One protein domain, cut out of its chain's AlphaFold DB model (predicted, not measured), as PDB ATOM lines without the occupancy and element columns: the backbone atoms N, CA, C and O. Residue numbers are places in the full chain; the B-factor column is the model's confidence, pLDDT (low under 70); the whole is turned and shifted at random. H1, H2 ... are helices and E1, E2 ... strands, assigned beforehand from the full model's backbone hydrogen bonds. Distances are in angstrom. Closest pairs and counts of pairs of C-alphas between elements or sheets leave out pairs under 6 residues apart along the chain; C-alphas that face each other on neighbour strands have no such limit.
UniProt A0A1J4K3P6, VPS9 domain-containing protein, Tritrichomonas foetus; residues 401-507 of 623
ATOM      1  N   LEU A 401     154.730 149.980  92.040       91.44
ATOM      2  CA  LEU A 401     156.107 150.335  92.373       91.44
ATOM      3  C   LEU A 401     156.932 149.070  92.594       91.44
ATOM      4  O   LEU A 401     156.458 148.109  93.196       91.44
ATOM      5  N   LEU A 402     158.179 149.089  92.135       92.88
ATOM      6  CA  LEU A 402     159.111 147.976  92.266       92.88
ATOM      7  C   LEU A 402     160.175 148.295  93.315       92.88
ATOM      8  O   LEU A 402     160.929 149.261  93.166       92.88
ATOM      9  N   PHE A 403     160.290 147.442  94.336       92.12
ATOM     10  CA  PHE A 403     161.323 147.552  95.373       92.12
ATOM     11  C   PHE A 403     162.048 146.228  95.629       92.12
ATOM     12  O   PHE A 403     161.425 145.178  95.546       92.12
ATOM     13  N   PRO A 404     163.336 146.237  96.011       92.69
ATOM     14  CA  PRO A 404     164.091 145.003  96.251       92.69
ATOM     15  C   PRO A 404     163.771 144.325  97.598       92.69
ATOM     16  O   PRO A 404     164.463 143.404  98.006       92.69
ATOM     17  N   PHE A 405     162.760 144.774  98.341       91.25
ATOM     18  CA  PHE A 405     162.432 144.290  99.687       91.25
ATOM     19  C   PHE A 405     160.940 143.979  99.814       91.25
ATOM     20  O   PHE A 405     160.152 144.530  99.059       91.25
ATOM     21  N   LYS A 406     160.570 143.124 100.784       88.81
ATOM     22  CA  LYS A 406     159.169 142.809 101.149       88.81
ATOM     23  C   LYS A 406     158.624 143.654 102.307       88.81
ATOM     24  O   LYS A 406     157.426 143.916 102.378       88.81
ATOM     25  N   LYS A 407     159.490 144.087 103.229       82.75
ATOM     26  CA  LYS A 407     159.115 144.886 104.407       82.75
ATOM     27  C   LYS A 407     159.670 146.300 104.272       82.75
ATOM     28  O   LYS A 407     160.859 146.463 104.002       82.75
ATOM     29  N   CYS A 408     158.827 147.308 104.481       73.69
ATOM     30  CA  CYS A 408     159.229 148.712 104.478       73.69
ATOM     31  C   CYS A 408     158.500 149.487 105.578       73.69
ATOM     32  O   CYS A 408     157.446 149.061 106.040       73.69
ATOM     33  N   LEU A 409     159.075 150.616 105.997       71.75
ATOM     34  CA  LEU A 409     158.499 151.492 107.026       71.75
ATOM     35  C   LEU A 409     157.678 152.644 106.420       71.75
ATOM     36  O   LEU A 409     157.414 153.631 107.098       71.75
ATOM     37  N   ILE A 410     157.352 152.569 105.126       75.06
ATOM     38  CA  ILE A 410     156.581 153.600 104.429       75.06
ATOM     39  C   ILE A 410     155.098 153.252 104.562       75.06
ATOM     40  O   ILE A 410     154.647 152.224 104.060       75.06
ATOM     41  N   GLU A 411     154.344 154.121 105.230       70.81
ATOM     42  CA  GLU A 411     152.887 154.016 105.333       70.81
ATOM     43  C   GLU A 411     152.229 154.102 103.940       70.81
ATOM     44  O   GLU A 411     152.691 154.848 103.074       70.81
ATOM     45  N   ASN A 412     151.120 153.380 103.729       77.50
ATOM     46  CA  ASN A 412     150.353 153.338 102.467       77.50
ATOM     47  C   ASN A 412     151.063 152.669 101.272       77.50
ATOM     48  O   ASN A 412     150.687 152.893 100.114       77.50
ATOM     49  N   LEU A 413     152.092 151.858 101.539       83.50
ATOM     50  CA  LEU A 413     152.724 150.990 100.552       83.50
ATOM     51  C   LEU A 413     152.348 149.529 100.844       83.50
ATOM     52  O   LEU A 413     152.848 148.930 101.795       83.50
ATOM     53  N   GLU A 414     151.471 148.952 100.025       87.25
ATOM     54  CA  GLU A 414     150.962 147.592 100.223       87.25
ATOM     55  C   GLU A 414     151.620 146.625  99.242       87.25
ATOM     56  O   GLU A 414     151.666 146.877  98.037       87.25
ATOM     57  N   LEU A 415     152.162 145.523  99.759       89.88
ATOM     58  CA  LEU A 415     152.755 144.481  98.926       89.88
ATOM     59  C   LEU A 415     151.641 143.804  98.118       89.88
ATOM     60  O   LEU A 415     150.695 143.278  98.696       89.88
ATOM     61  N   HIS A 416     151.754 143.813  96.790       88.94
ATOM     62  CA  HIS A 416     150.739 143.228  95.915       88.94
ATOM     63  C   HIS A 416     150.768 141.699  95.954       88.94
ATOM     64  O   HIS A 416     149.730 141.057  96.092       88.94
ATOM     65  N   ASN A 417     151.964 141.125  95.807       88.12
ATOM     66  CA  ASN A 417     152.203 139.692  95.866       88.12
ATOM     67  C   ASN A 417     153.619 139.387  96.365       88.12
ATOM     68  O   ASN A 417     154.511 140.236  96.348       88.12
ATOM     69  N   GLU A 418     153.809 138.156  96.835       88.00
ATOM     70  CA  GLU A 418     155.107 137.687  97.318       88.00
ATOM     71  C   GLU A 418     156.054 137.233  96.205       88.00
ATOM     72  O   GLU A 418     157.248 137.064  96.470       88.00
ATOM     73  N   ASP A 419     155.537 137.070  94.986       90.56
ATOM     74  CA  ASP A 419     156.288 136.607  93.826       90.56
ATOM     75  C   ASP A 419     157.174 137.732  93.273       90.56
ATOM     76  O   ASP A 419     156.658 138.746  92.777       90.56
ATOM     77  N   PRO A 420     158.509 137.587  93.335       92.62
ATOM     78  CA  PRO A 420     159.402 138.597  92.803       92.62
ATOM     79  C   PRO A 420     159.376 138.612  91.270       92.62
ATOM     80  O   PRO A 420     159.120 137.606  90.611       92.62
ATOM     81  N   VAL A 421     159.719 139.762  90.698       92.69
ATOM     82  CA  VAL A 421     160.145 139.895  89.304       92.69
ATOM     83  C   VAL A 421     161.646 140.051  89.234       92.69
ATOM     84  O   VAL A 421     162.254 140.700  90.084       92.69
ATOM     85  N   GLU A 422     162.242 139.483  88.198       91.31
ATOM     86  CA  GLU A 422     163.660 139.653  87.921       91.31
ATOM     87  C   GLU A 422     163.866 140.855  86.997       91.31
ATOM     88  O   GLU A 422     163.265 140.943  85.928       91.31
ATOM     89  N   LEU A 423     164.735 141.777  87.405       90.06
ATOM     90  CA  LEU A 423     165.268 142.824  86.543       90.06
ATOM     91  C   LEU A 423     166.738 142.537  86.239       90.06
ATOM     92  O   LEU A 423     167.581 142.525  87.137       90.06
ATOM     93  N   THR A 424     167.051 142.342  84.962       88.06
ATOM     94  CA  THR A 424     168.420 142.180  84.457       88.06
ATOM     95  C   THR A 424     169.107 143.535  84.283       88.06
ATOM     96  O   THR A 424     168.455 144.526  83.954       88.06
ATOM     97  N   GLY A 425     170.430 143.597  84.442       86.44
ATOM     98  CA  GLY A 425     171.190 144.844  84.332       86.44
ATOM     99  C   GLY A 425     171.245 145.659  85.622       86.44
ATOM    100  O   GLY A 425     171.623 146.833  85.571       86.44
ATOM    101  N   PHE A 426     170.878 145.078  86.769       89.75
ATOM    102  CA  PHE A 426     170.798 145.780  88.052       89.75
ATOM    103  C   PHE A 426     171.469 145.017  89.188       89.75
ATOM    104  O   PHE A 426     171.401 143.796  89.273       89.75
ATOM    105  N   VAL A 427     172.072 145.781  90.097       91.12
ATOM    106  CA  VAL A 427     172.615 145.298  91.371       91.12
ATOM    107  C   VAL A 427     171.880 145.992  92.513       91.12
ATOM    108  O   VAL A 427     171.538 147.179  92.412       91.12
ATOM    109  N   ILE A 428     171.642 145.262  93.600       93.00
ATOM    110  CA  ILE A 428     170.991 145.795  94.795       93.00
ATOM    111  C   ILE A 428     172.063 146.306  95.762       93.00
ATOM    112  O   ILE A 428     173.055 145.635  96.034       93.00
ATOM    113  N   TYR A 429     171.848 147.496  96.318       92.06
ATOM    114  CA  TYR A 429     172.659 148.050  97.395       92.06
ATOM    115  C   TYR A 429     171.810 148.223  98.650       92.06
ATOM    116  O   TYR A 429     170.860 149.006  98.662       92.06
ATOM    117  N   ALA A 430     172.180 147.534  99.725       92.12
ATOM    118  CA  ALA A 430     171.538 147.655 101.027       92.12
ATOM    119  C   ALA A 430     172.185 148.756 101.874       92.12
ATOM    120  O   ALA A 430     173.408 148.940 101.889       92.12
ATOM    121  N   TYR A 431     171.368 149.505 102.611       89.56
ATOM    122  CA  TYR A 431     171.884 150.361 103.670       89.56
ATOM    123  C   TYR A 431     172.341 149.500 104.845       89.56
ATOM    124  O   TYR A 431     171.636 148.563 105.214       89.56
ATOM    125  N   PRO A 432     173.458 149.863 105.501       88.69
ATOM    126  CA  PRO A 432     173.801 149.249 106.768       88.69
ATOM    127  C   PRO A 432     172.664 149.426 107.778       88.69
ATOM    128  O   PRO A 432     172.102 150.526 107.890       88.69
ATOM    129  N   THR A 433     172.342 148.361 108.508       88.25
ATOM    130  CA  THR A 433     171.153 148.256 109.376       88.25
ATOM    131  C   THR A 433     171.054 149.403 110.384       88.25
ATOM    132  O   THR A 433     170.008 150.035 110.546       88.25
ATOM    133  N   TYR A 434     172.190 149.800 110.946       84.19
ATOM    134  CA  TYR A 434     172.305 150.881 111.918       84.19
ATOM    135  C   TYR A 434     172.010 152.299 111.397       84.19
ATOM    136  O   TYR A 434     171.993 153.260 112.170       84.19
ATOM    137  N   LYS A 435     171.798 152.497 110.089       82.69
ATOM    138  CA  LYS A 435     171.399 153.809 109.545       82.69
ATOM    139  C   LYS A 435     169.889 154.072 109.635       82.69
ATOM    140  O   LYS A 435     169.510 155.214 109.363       82.69
ATOM    141  N   LYS A 436     169.067 153.065 109.991       73.75
ATOM    142  CA  LYS A 436     167.588 153.103 110.133       73.75
ATOM    143  C   LYS A 436     166.934 153.972 109.046       73.75
ATOM    144  O   LYS A 436     166.508 155.102 109.288       73.75
ATOM    145  N   LYS A 437     166.954 153.474 107.803       78.69
ATOM    146  CA  LYS A 437     166.344 154.132 106.637       78.69
ATOM    147  C   LYS A 437     164.955 153.542 106.361       78.69
ATOM    148  O   LYS A 437     164.830 152.326 106.433       78.69
ATOM    149  N   PRO A 438     163.949 154.358 105.980       78.00
ATOM    150  CA  PRO A 438     162.628 153.846 105.589       78.00
ATOM    151  C   PRO A 438     162.683 152.861 104.413       78.00
ATOM    152  O   PRO A 438     161.868 151.950 104.314       78.00
ATOM    153  N   ILE A 439     163.679 153.055 103.545       84.75
ATOM    154  CA  ILE A 439     163.982 152.229 102.379       84.75
ATOM    155  C   ILE A 439     165.278 151.473 102.694       84.75
ATOM    156  O   ILE A 439     166.333 152.117 102.766       84.75
ATOM    157  N   PRO A 440     165.230 150.149 102.917       87.75
ATOM    158  CA  PRO A 440     166.388 149.385 103.374       87.75
ATOM    159  C   PRO A 440     167.399 149.082 102.260       87.75
ATOM    160  O   PRO A 440     168.584 148.915 102.548       87.75
ATOM    161  N   ALA A 441     166.976 149.075 100.995       90.38
ATOM    162  CA  ALA A 441     167.848 148.821  99.853       90.38
ATOM    163  C   ALA A 441     167.392 149.582  98.598       90.38
ATOM    164  O   ALA A 441     166.223 149.934  98.464       90.38
ATOM    165  N   VAL A 442     168.325 149.858  97.689       90.00
ATOM    166  CA  VAL A 442     168.104 150.595  96.433       90.00
ATOM    167  C   VAL A 442     168.774 149.878  95.264       90.00
ATOM    168  O   VAL A 442     169.645 149.034  95.464       90.00
ATOM    169  N   LEU A 443     168.392 150.238  94.042       91.44
ATOM    170  CA  LEU A 443     168.968 149.686  92.821       91.44
ATOM    171  C   LEU A 443     170.067 150.569  92.238       91.44
ATOM    172  O   LEU A 443     169.996 151.794  92.308       91.44
ATOM    173  N   LYS A 444     171.022 149.929  91.564       89.81
ATOM    174  CA  LYS A 444     171.986 150.574  90.673       89.81
ATOM    175  C   LYS A 444     171.969 149.877  89.316       89.81
ATOM    176  O   LYS A 444     172.170 148.665  89.247       89.81
ATOM    177  N   CYS A 445     171.769 150.641  88.246       88.81
ATOM    178  CA  CYS A 445     171.839 150.113  86.887       88.81
ATOM    179  C   CYS A 445     173.308 149.887  86.503       88.81
ATOM    180  O   CYS A 445     174.127 150.809  86.554       88.81
ATOM    181  N   THR A 446     173.650 148.653  86.145       85.25
ATOM    182  CA  THR A 446     174.982 148.244  85.681       85.25
ATOM    183  C   THR A 446     175.021 148.019  84.177       85.25
ATOM    184  O   THR A 446     176.082 148.177  83.588       85.25
ATOM    185  N   GLY A 447     173.879 147.707  83.554       79.81
ATOM    186  CA  GLY A 447     173.801 147.347  82.135       79.81
ATOM    187  C   GLY A 447     174.444 146.000  81.789       79.81
ATOM    188  O   GLY A 447     174.605 145.704  80.610       79.81
ATOM    189  N   GLU A 448     174.824 145.204  82.791       78.44
ATOM    190  CA  GLU A 448     175.421 143.874  82.624       78.44
ATOM    191  C   GLU A 448     174.364 142.790  82.853       78.44
ATOM    192  O   GLU A 448     173.658 142.803  83.860       78.44
ATOM    193  N   ASN A 449     174.261 141.833  81.935       74.56
ATOM    194  CA  ASN A 449     173.193 140.833  81.948       74.56
ATOM    195  C   ASN A 449     173.284 139.823  83.093       74.56
ATOM    196  O   ASN A 449     172.250 139.332  83.547       74.56
ATOM    197  N   SER A 450     174.491 139.497  83.556       77.81
ATOM    198  CA  SER A 450     174.678 138.617  84.707       77.81
ATOM    199  C   SER A 450     174.115 139.231  85.973       77.81
ATOM    200  O   SER A 450     173.724 138.473  86.854       77.81
ATOM    201  N   ASN A 451     174.056 140.565  86.054       84.94
ATOM    202  CA  ASN A 451     173.545 141.277  87.209       84.94
ATOM    203  C   ASN A 451     172.019 141.240  87.214       84.94
ATOM    204  O   ASN A 451     171.356 141.902  86.411       84.94
ATOM    205  N   LYS A 452     171.469 140.467  88.146       88.81
ATOM    206  CA  LYS A 452     170.032 140.268  88.323       88.81
ATOM    207  C   LYS A 452     169.598 140.789  89.685       88.81
ATOM    208  O   LYS A 452     170.182 140.436  90.711       88.81
ATOM    209  N   ALA A 453     168.538 141.588  89.691       91.75
ATOM    210  CA  ALA A 453     167.896 142.084  90.899       91.75
ATOM    211  C   ALA A 453     166.468 141.542  91.000       91.75
ATOM    212  O   ALA A 453     165.669 141.714  90.082       91.75
ATOM    213  N   LEU A 454     166.141 140.918  92.133       93.31
ATOM    214  CA  LEU A 454     164.776 140.493  92.438       93.31
ATOM    215  C   LEU A 454     164.001 141.639  93.088       93.31
ATOM    216  O   LEU A 454     164.459 142.247  94.055       93.31
ATOM    217  N   MET A 455     162.823 141.919  92.541       93.69
ATOM    218  CA  MET A 455     161.989 143.062  92.889       93.69
ATOM    219  C   MET A 455     160.579 142.615  93.239       93.69
ATOM    220  O   MET A 455     160.023 141.730  92.606       93.69
ATOM    221  N   TYR A 456     159.967 143.276  94.204       93.62
ATOM    222  CA  TYR A 456     158.613 143.016  94.665       93.62
ATOM    223  C   TYR A 456     157.689 144.151  94.242       93.62
ATOM    224  O   TYR A 456     158.089 145.321  94.227       93.62
ATOM    225  N   ARG A 457     156.457 143.789  93.877       94.00
ATOM    226  CA  ARG A 457     155.442 144.727  93.394       94.00
ATOM    227  C   ARG A 457     154.650 145.297  94.556       94.00
ATOM    228  O   ARG A 457     154.121 144.554  95.377       94.00
ATOM    229  N   TYR A 458     154.501 146.610  94.560       92.00
ATOM    230  CA  TYR A 458     153.724 147.338  95.549       92.00
ATOM    231  C   TYR A 458     152.618 148.149  94.893       92.00
ATOM    232  O   TYR A 458     152.841 148.792  93.866       92.00
ATOM    233  N   ILE A 459     151.445 148.149  95.518       88.81
ATOM    234  CA  ILE A 459     150.338 149.045  95.195       88.81
ATOM    235  C   ILE A 459     150.411 150.243  96.135       88.81
ATOM    236  O   ILE A 459     150.713 150.123  97.324       88.81
ATOM    237  N   MET A 460     150.141 151.419  95.582       79.06
ATOM    238  CA  MET A 460     150.064 152.649  96.349       79.06
ATOM    239  C   MET A 460     148.611 153.038  96.578       79.06
ATOM    240  O   MET A 460     147.900 153.347  95.625       79.06
ATOM    241  N   SER A 461     148.200 153.120  97.839       70.06
ATOM    242  CA  SER A 461     146.883 153.643  98.211       70.06
ATOM    243  C   SER A 461     146.840 155.184  98.216       70.06
ATOM    244  O   SER A 461     145.772 155.761  98.023       70.06
ATOM    245  N   ASN A 462     147.985 155.886  98.347       67.19
ATOM    246  CA  ASN A 462     148.073 157.357  98.242       67.19
ATOM    247  C   ASN A 462     149.429 157.877  97.703       67.19
ATOM    248  O   ASN A 462     150.457 157.824  98.387       67.19
ATOM    249  N   THR A 463     149.419 158.496  96.514       61.78
ATOM    250  CA  THR A 463     150.602 159.007  95.787       61.78
ATOM    251  C   THR A 463     151.371 160.141  96.446       61.78
ATOM    252  O   THR A 463     152.592 160.212  96.284       61.78
ATOM    253  N   LYS A 464     150.721 161.005  97.228       61.72
ATOM    254  CA  LYS A 464     151.406 162.153  97.847       61.72
ATOM    255  C   LYS A 464     152.290 161.752  99.032       61.72
ATOM    256  O   LYS A 464     153.280 162.426  99.286       61.72
ATOM    257  N   SER A 465     151.961 160.664  99.731       62.31
ATOM    258  CA  SER A 465     152.654 160.239 100.961       62.31
ATOM    259  C   SER A 465     153.984 159.518 100.708       62.31
ATOM    260  O   SER A 465     154.943 159.692 101.453       62.31
ATOM    261  N   VAL A 466     154.087 158.742  99.628       63.62
ATOM    262  CA  VAL A 466     155.317 158.007  99.302       63.62
ATOM    263  C   VAL A 466     156.362 158.961  98.728       63.62
ATOM    264  O   VAL A 466     157.510 158.936  99.158       63.62
ATOM    265  N   LEU A 467     155.966 159.874  97.835       65.94
ATOM    266  CA  LEU A 467     156.886 160.828  97.203       65.94
ATOM    267  C   LEU A 467     157.549 161.799  98.194       65.94
ATOM    268  O   LEU A 467     158.649 162.259  97.917       65.94
ATOM    269  N   THR A 468     156.948 162.083  99.355       66.94
ATOM    270  CA  THR A 468     157.594 162.907 100.398       66.94
ATOM    271  C   THR A 468     158.754 162.192 101.097       66.94
ATOM    272  O   THR A 468     159.642 162.860 101.629       66.94
ATOM    273  N   HIS A 469     158.794 160.853 101.073       65.94
ATOM    274  CA  HIS A 469     159.893 160.057 101.636       65.94
ATOM    275  C   HIS A 469     161.117 160.001 100.712       65.94
ATOM    276  O   HIS A 469     162.243 159.788 101.174       65.94
ATOM    277  N   PHE A 470     160.915 160.221  99.414       65.62
ATOM    278  CA  PHE A 470     161.982 160.312  98.427       65.62
ATOM    279  C   PHE A 470     162.394 161.785  98.272       65.62
ATOM    280  O   PHE A 470     161.570 162.675  98.085       65.62
ATOM    281  N   LYS A 471     163.692 162.084  98.400       60.75
ATOM    282  CA  LYS A 471     164.200 163.455  98.196       60.75
ATOM    283  C   LYS A 471     163.955 163.904  96.745       60.75
ATOM    284  O   LYS A 471     163.790 163.071  95.864       60.75
ATOM    285  N   ARG A 472     164.024 165.220  96.490       56.81
ATOM    286  CA  ARG A 472     163.770 165.900  95.194       56.81
ATOM    287  C   ARG A 472     164.573 165.409  93.961       56.81
ATOM    288  O   ARG A 472     164.406 165.987  92.897       56.81
ATOM    289  N   GLU A 473     165.406 164.375  94.061       66.38
ATOM    290  CA  GLU A 473     166.292 163.895  92.982       66.38
ATOM    291  C   GLU A 473     166.067 162.413  92.621       66.38
ATOM    292  O   GLU A 473     167.010 161.697  92.287       66.38
ATOM    293  N   VAL A 474     164.830 161.920  92.718       76.88
ATOM    294  CA  VAL A 474     164.489 160.545  92.315       76.88
ATOM    295  C   VAL A 474     163.732 160.572  90.993       76.88
ATOM    296  O   VAL A 474     162.711 161.245  90.867       76.88
ATOM    297  N   GLN A 475     164.246 159.837  90.010       85.69
ATOM    298  CA  GLN A 475     163.616 159.648  88.710       85.69
ATOM    299  C   GLN A 475     162.726 158.405  88.745       85.69
ATOM    300  O   GLN A 475     163.127 157.354  89.246       85.69
ATOM    301  N   THR A 476     161.525 158.505  88.180       87.31
ATOM    302  CA  THR A 476     160.680 157.344  87.895       87.31
ATOM    303  C   THR A 476     161.107 156.708  86.578       87.31
ATOM    304  O   THR A 476     161.267 157.379  85.558       87.31
ATOM    305  N   VAL A 477     161.295 155.393  86.591       91.19
ATOM    306  CA  VAL A 477     161.675 154.606  85.417       91.19
ATOM    307  C   VAL A 477     160.588 153.581  85.152       91.19
ATOM    308  O   VAL A 477     160.364 152.693  85.970       91.19
ATOM    309  N   ALA A 478     159.892 153.734  84.028       92.56
ATOM    310  CA  ALA A 478     158.862 152.798  83.594       92.56
ATOM    311  C   ALA A 478     159.484 151.483  83.107       92.56
ATOM    312  O   ALA A 478     160.502 151.495  82.414       92.56
ATOM    313  N   THR A 479     158.843 150.372  83.455       94.19
ATOM    314  CA  THR A 479     159.207 149.010  83.051       94.19
ATOM    315  C   THR A 479     157.955 148.218  82.694       94.19
ATOM    316  O   THR A 479     156.846 148.570  83.098       94.19
ATOM    317  N   THR A 480     158.142 147.090  82.025       92.56
ATOM    318  CA  THR A 480     157.107 146.076  81.761       92.56
ATOM    319  C   THR A 480     156.481 145.466  83.021       92.56
ATOM    320  O   THR A 480     155.476 144.762  82.940       92.56
ATOM    321  N   HIS A 481     157.035 145.735  84.208       94.00
ATOM    322  CA  HIS A 481     156.538 145.225  85.487       94.00
ATOM    323  C   HIS A 481     156.005 146.310  86.433       94.00
ATOM    324  O   HIS A 481     155.424 145.972  87.465       94.00
ATOM    325  N   GLY A 482     156.181 147.590  86.099       93.44
ATOM    326  CA  GLY A 482     155.830 148.726  86.952       93.44
ATOM    327  C   GLY A 482     156.866 149.846  86.896       93.44
ATOM    328  O   GLY A 482     157.626 149.962  85.936       93.44
ATOM    329  N   PHE A 483     156.930 150.670  87.933       92.62
ATOM    330  CA  PHE A 483     157.857 151.791  88.042       92.62
ATOM    331  C   PHE A 483     158.963 151.514  89.059       92.62
ATOM    332  O   PHE A 483     158.704 151.131  90.201       92.62
ATOM    333  N   ILE A 484     160.202 151.798  88.670       91.94
ATOM    334  CA  ILE A 484     161.348 151.867  89.578       91.94
ATOM    335  C   ILE A 484     161.549 153.322  89.995       91.94
ATOM    336  O   ILE A 484     161.491 154.235  89.170       91.94
ATOM    337  N   LEU A 485     161.850 153.531  91.272       87.25
ATOM    338  CA  LEU A 485     162.346 154.802  91.788       87.25
ATOM    339  C   LEU A 485     163.878 154.766  91.812       87.25
ATOM    340  O   LEU A 485     164.470 154.027  92.599       87.25
ATOM    341  N   TYR A 486     164.519 155.533  90.928       86.69
ATOM    342  CA  TYR A 486     165.967 155.504  90.714       86.69
ATOM    343  C   TYR A 486     166.646 156.809  91.149       86.69
ATOM    344  O   TYR A 486     166.208 157.902  90.796       86.69
ATOM    345  N   GLU A 487     167.748 156.699  91.895       82.56
ATOM    346  CA  GLU A 487     168.541 157.837  92.382       82.56
ATOM    347  C   GLU A 487     169.934 157.800  91.729       82.56
ATOM    348  O   GLU A 487     170.826 157.062  92.151       82.56
ATOM    349  N   GLU A 488     170.127 158.591  90.669       69.50
ATOM    350  CA  GLU A 488     171.334 158.531  89.829       69.50
ATOM    351  C   GLU A 488     172.604 158.972  90.577       69.50
ATOM    352  O   GLU A 488     173.667 158.371  90.429       69.50
ATOM    353  N   ARG A 489     172.493 159.981  91.452       68.06
ATOM    354  CA  ARG A 489     173.623 160.575  92.192       68.06
ATOM    355  C   ARG A 489     173.842 159.965  93.578       68.06
ATOM    356  O   ARG A 489     174.336 160.633  94.489       68.06
ATOM    357  N   LYS A 490     173.483 158.694  93.766       73.56
ATOM    358  CA  LYS A 490     173.686 158.029  95.055       73.56
ATOM    359  C   LYS A 490     175.161 157.741  95.320       73.56
ATOM    360  O   LYS A 490     175.844 157.088  94.534       73.56
ATOM    361  N   ASP A 491     175.632 158.134  96.500       79.19
ATOM    362  CA  ASP A 491     176.893 157.622  97.029       79.19
ATOM    363  C   ASP A 491     176.713 156.188  97.560       79.19
ATOM    364  O   ASP A 491     176.385 155.962  98.729       79.19
ATOM    365  N   TYR A 492     176.955 155.212  96.686       83.12
ATOM    366  CA  TYR A 492     176.944 153.787  97.025       83.12
ATOM    367  C   TYR A 492     178.144 153.357  97.885       83.12
ATOM    368  O   TYR A 492     178.170 152.229  98.362       83.12
ATOM    369  N   SER A 493     179.161 154.209  98.095       78.75
ATOM    370  CA  SER A 493     180.426 153.802  98.736       78.75
ATOM    371  C   SER A 493     180.272 153.286 100.171       78.75
ATOM    372  O   SER A 493     181.121 152.539 100.646       78.75
ATOM    373  N   LYS A 494     179.177 153.652 100.847       81.12
ATOM    374  CA  LYS A 494     178.861 153.278 102.237       81.12
ATOM    375  C   LYS A 494     177.635 152.364 102.341       81.12
ATOM    376  O   LYS A 494     176.885 152.472 103.323       81.12
ATOM    377  N   MET A 495     177.393 151.575 101.300       89.38
ATOM    378  CA  MET A 495     176.303 150.605 101.174       89.38
ATOM    379  C   MET A 495     176.881 149.215 100.910       89.38
ATOM    380  O   MET A 495     178.026 149.101 100.480       89.38
ATOM    381  N   ILE A 496     176.094 148.184 101.191       89.94
ATOM    382  CA  ILE A 496     176.471 146.776 101.044       89.94
ATOM    383  C   ILE A 496     175.965 146.301  99.683       89.94
ATOM    384  O   ILE A 496     174.795 146.505  99.367       89.94
ATOM    385  N   GLU A 497     176.842 145.734  98.863       91.75
ATOM    386  CA  GLU A 497     176.518 145.295  97.504       91.75
ATOM    387  C   GLU A 497     176.003 143.851  97.508       91.75
ATOM    388  O   GLU A 497     176.668 142.956  98.026       91.75
ATOM    389  N   ILE A 498     174.827 143.621  96.927       88.62
ATOM    390  CA  ILE A 498     174.162 142.316  96.858       88.62
ATOM    391  C   ILE A 498     174.102 141.902  95.395       88.62
ATOM    392  O   ILE A 498     173.329 142.457  94.609       88.62
ATOM    393  N   ASN A 499     174.940 140.933  95.037       79.00
ATOM    394  CA  ASN A 499     175.116 140.487  93.661       79.00
ATOM    395  C   ASN A 499     174.343 139.191  93.421       79.00
ATOM    396  O   ASN A 499     174.631 138.180  94.057       79.00
ATOM    397  N   ASN A 500     173.406 139.222  92.468       76.88
ATOM    398  CA  ASN A 500     172.672 138.056  91.953       76.88
ATOM    399  C   ASN A 500     171.925 137.246  93.018       76.88
ATOM    400  O   ASN A 500     171.790 136.030  92.901       76.88
ATOM    401  N   GLN A 501     171.458 137.922  94.066       77.62
ATOM    402  CA  GLN A 501     170.726 137.329  95.180       77.62
ATOM    403  C   GLN A 501     169.551 138.219  95.581       77.62
ATOM    404  O   GLN A 501     169.564 139.436  95.364       77.62
ATOM    405  N   SER A 502     168.533 137.615  96.197       86.69
ATOM    406  CA  SER A 502     167.449 138.368  96.823       86.69
ATOM    407  C   SER A 502     167.982 139.138  98.029       86.69
ATOM    408  O   SER A 502     168.625 138.555  98.906       86.69
ATOM    409  N   PHE A 503     167.651 140.426  98.145       89.75
ATOM    410  CA  PHE A 503     167.916 141.165  99.385       89.75
ATOM    411  C   PHE A 503     167.225 140.512 100.585       89.75
ATOM    412  O   PHE A 503     167.804 140.494 101.662       89.75
ATOM    413  N   VAL A 504     166.026 139.944 100.400       88.94
ATOM    414  CA  VAL A 504     165.261 139.294 101.478       88.94
ATOM    415  C   VAL A 504     165.999 138.079 102.033       88.94
ATOM    416  O   VAL A 504     166.029 137.884 103.244       88.94
ATOM    417  N   GLU A 505     166.623 137.291 101.162       89.44
ATOM    418  CA  GLU A 505     167.424 136.127 101.561       89.44
ATOM    419  C   GLU A 505     168.776 136.542 102.147       89.44
ATOM    420  O   GLU A 505     169.303 135.850 103.009       89.44
ATOM    421  N   SER A 506     169.294 137.699 101.727       90.31
ATOM    422  CA  SER A 506     170.596 138.228 102.147       90.31
ATOM    423  C   SER A 506     170.545 139.058 103.437       90.31
ATOM    424  O   SER A 506     171.552 139.659 103.812       90.31
ATOM    425  N   ILE A 507     169.388 139.167 104.108       90.94
ATOM    426  CA  ILE A 507     169.241 139.964 105.341       90.94
ATOM    427  C   ILE A 507     170.276 139.564 106.413       90.94
ATOM    428  O   ILE A 507     170.927 140.471 106.935       90.94
TER     429      ILE A 507
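Overview. This is residues 401 to 507 of the 623 residues of the protein "VPS9 domain-containing protein" of Tritrichomonas foetus (UniProt A0A1J4K3P6). Two sheets lie partly face to face as a sandwich with their strands crossed: a strongly twisted, branched sheet of six strands, E1, E2, E3, E6, E7 and E8, with the long E6 running through it, and a small sheet of three, E5, E4, E9. The short helix H1 only grazes the large sheet. The printed part has 107 residues, under half of them in named elements, in the order E1 E2 E3 E4 E5 E6 H1 E7 E8 E9; the class is mostly strand, the large sheet is mixed and the small one antiparallel. It is compact and rounded, with a radius of gyration of the C-alphas of 13.0 A and spans of 35 by 30 by 25 A.

Along the chain. Find C-alpha 401 at (156.107, 150.335, 92.373), where E1, residues 401 to 403, begins. E2 follows at 413 to 415 and E3 at 421 to 424. Read on to E4, 426 to 430, 13.1 A long, and E5, 441 to 445, 13.6 A. E6, 452 to 460, starts at (170.032, 140.268, 88.323) and runs 24.8 A. H1 is 463 to 467; E7, 475 to 479, and E8, 482 to 486, are 12.8 A each. E9, 496 to 498, ends at (174.162, 142.316, 96.858).

Arrangement. Start at E1, which has antiparallel E6 on one side, N 401 and O 458 being 2.9 A apart, and parallel E8 on the other, N 402 and O 483 also 2.9 A. Beside E6, E1 lies on one side; E2 and E3, both antiparallel to it, lie on the other, with N 414 and O 459 at 3.0 A and N 421 and O 455 at 2.8 A. E7 and E8 form a hairpin, N 477 and O 484 being 2.8 A apart. In the small sheet, E4 and E5 form a hairpin, with N 429 and O 442 at 2.8 A, and E9 is antiparallel to E4, with N 430 and O 496 at 2.8 A. Between the sheets, look at the closest C-alphas of E4 and E6, Phe 426 and Ala 453, 5.5 A apart. The facing parts are 8.7 A centre to centre, with planes 41 degrees apart and strands at 82 degrees. In H1, 0 of 1 O i to N i+4 pairs and 0 of 2 O i to N i+3 pairs are within hydrogen-bond range.

Size, cuts and confidence. The C-alphas farthest apart are those of Ser 450 and Lys 464, 35.6 A. The printed part has no cut and no long link. Mean pLDDT of the printed part is 83.6; look for values under 70 at residues 462 to 473 and 488 to 489.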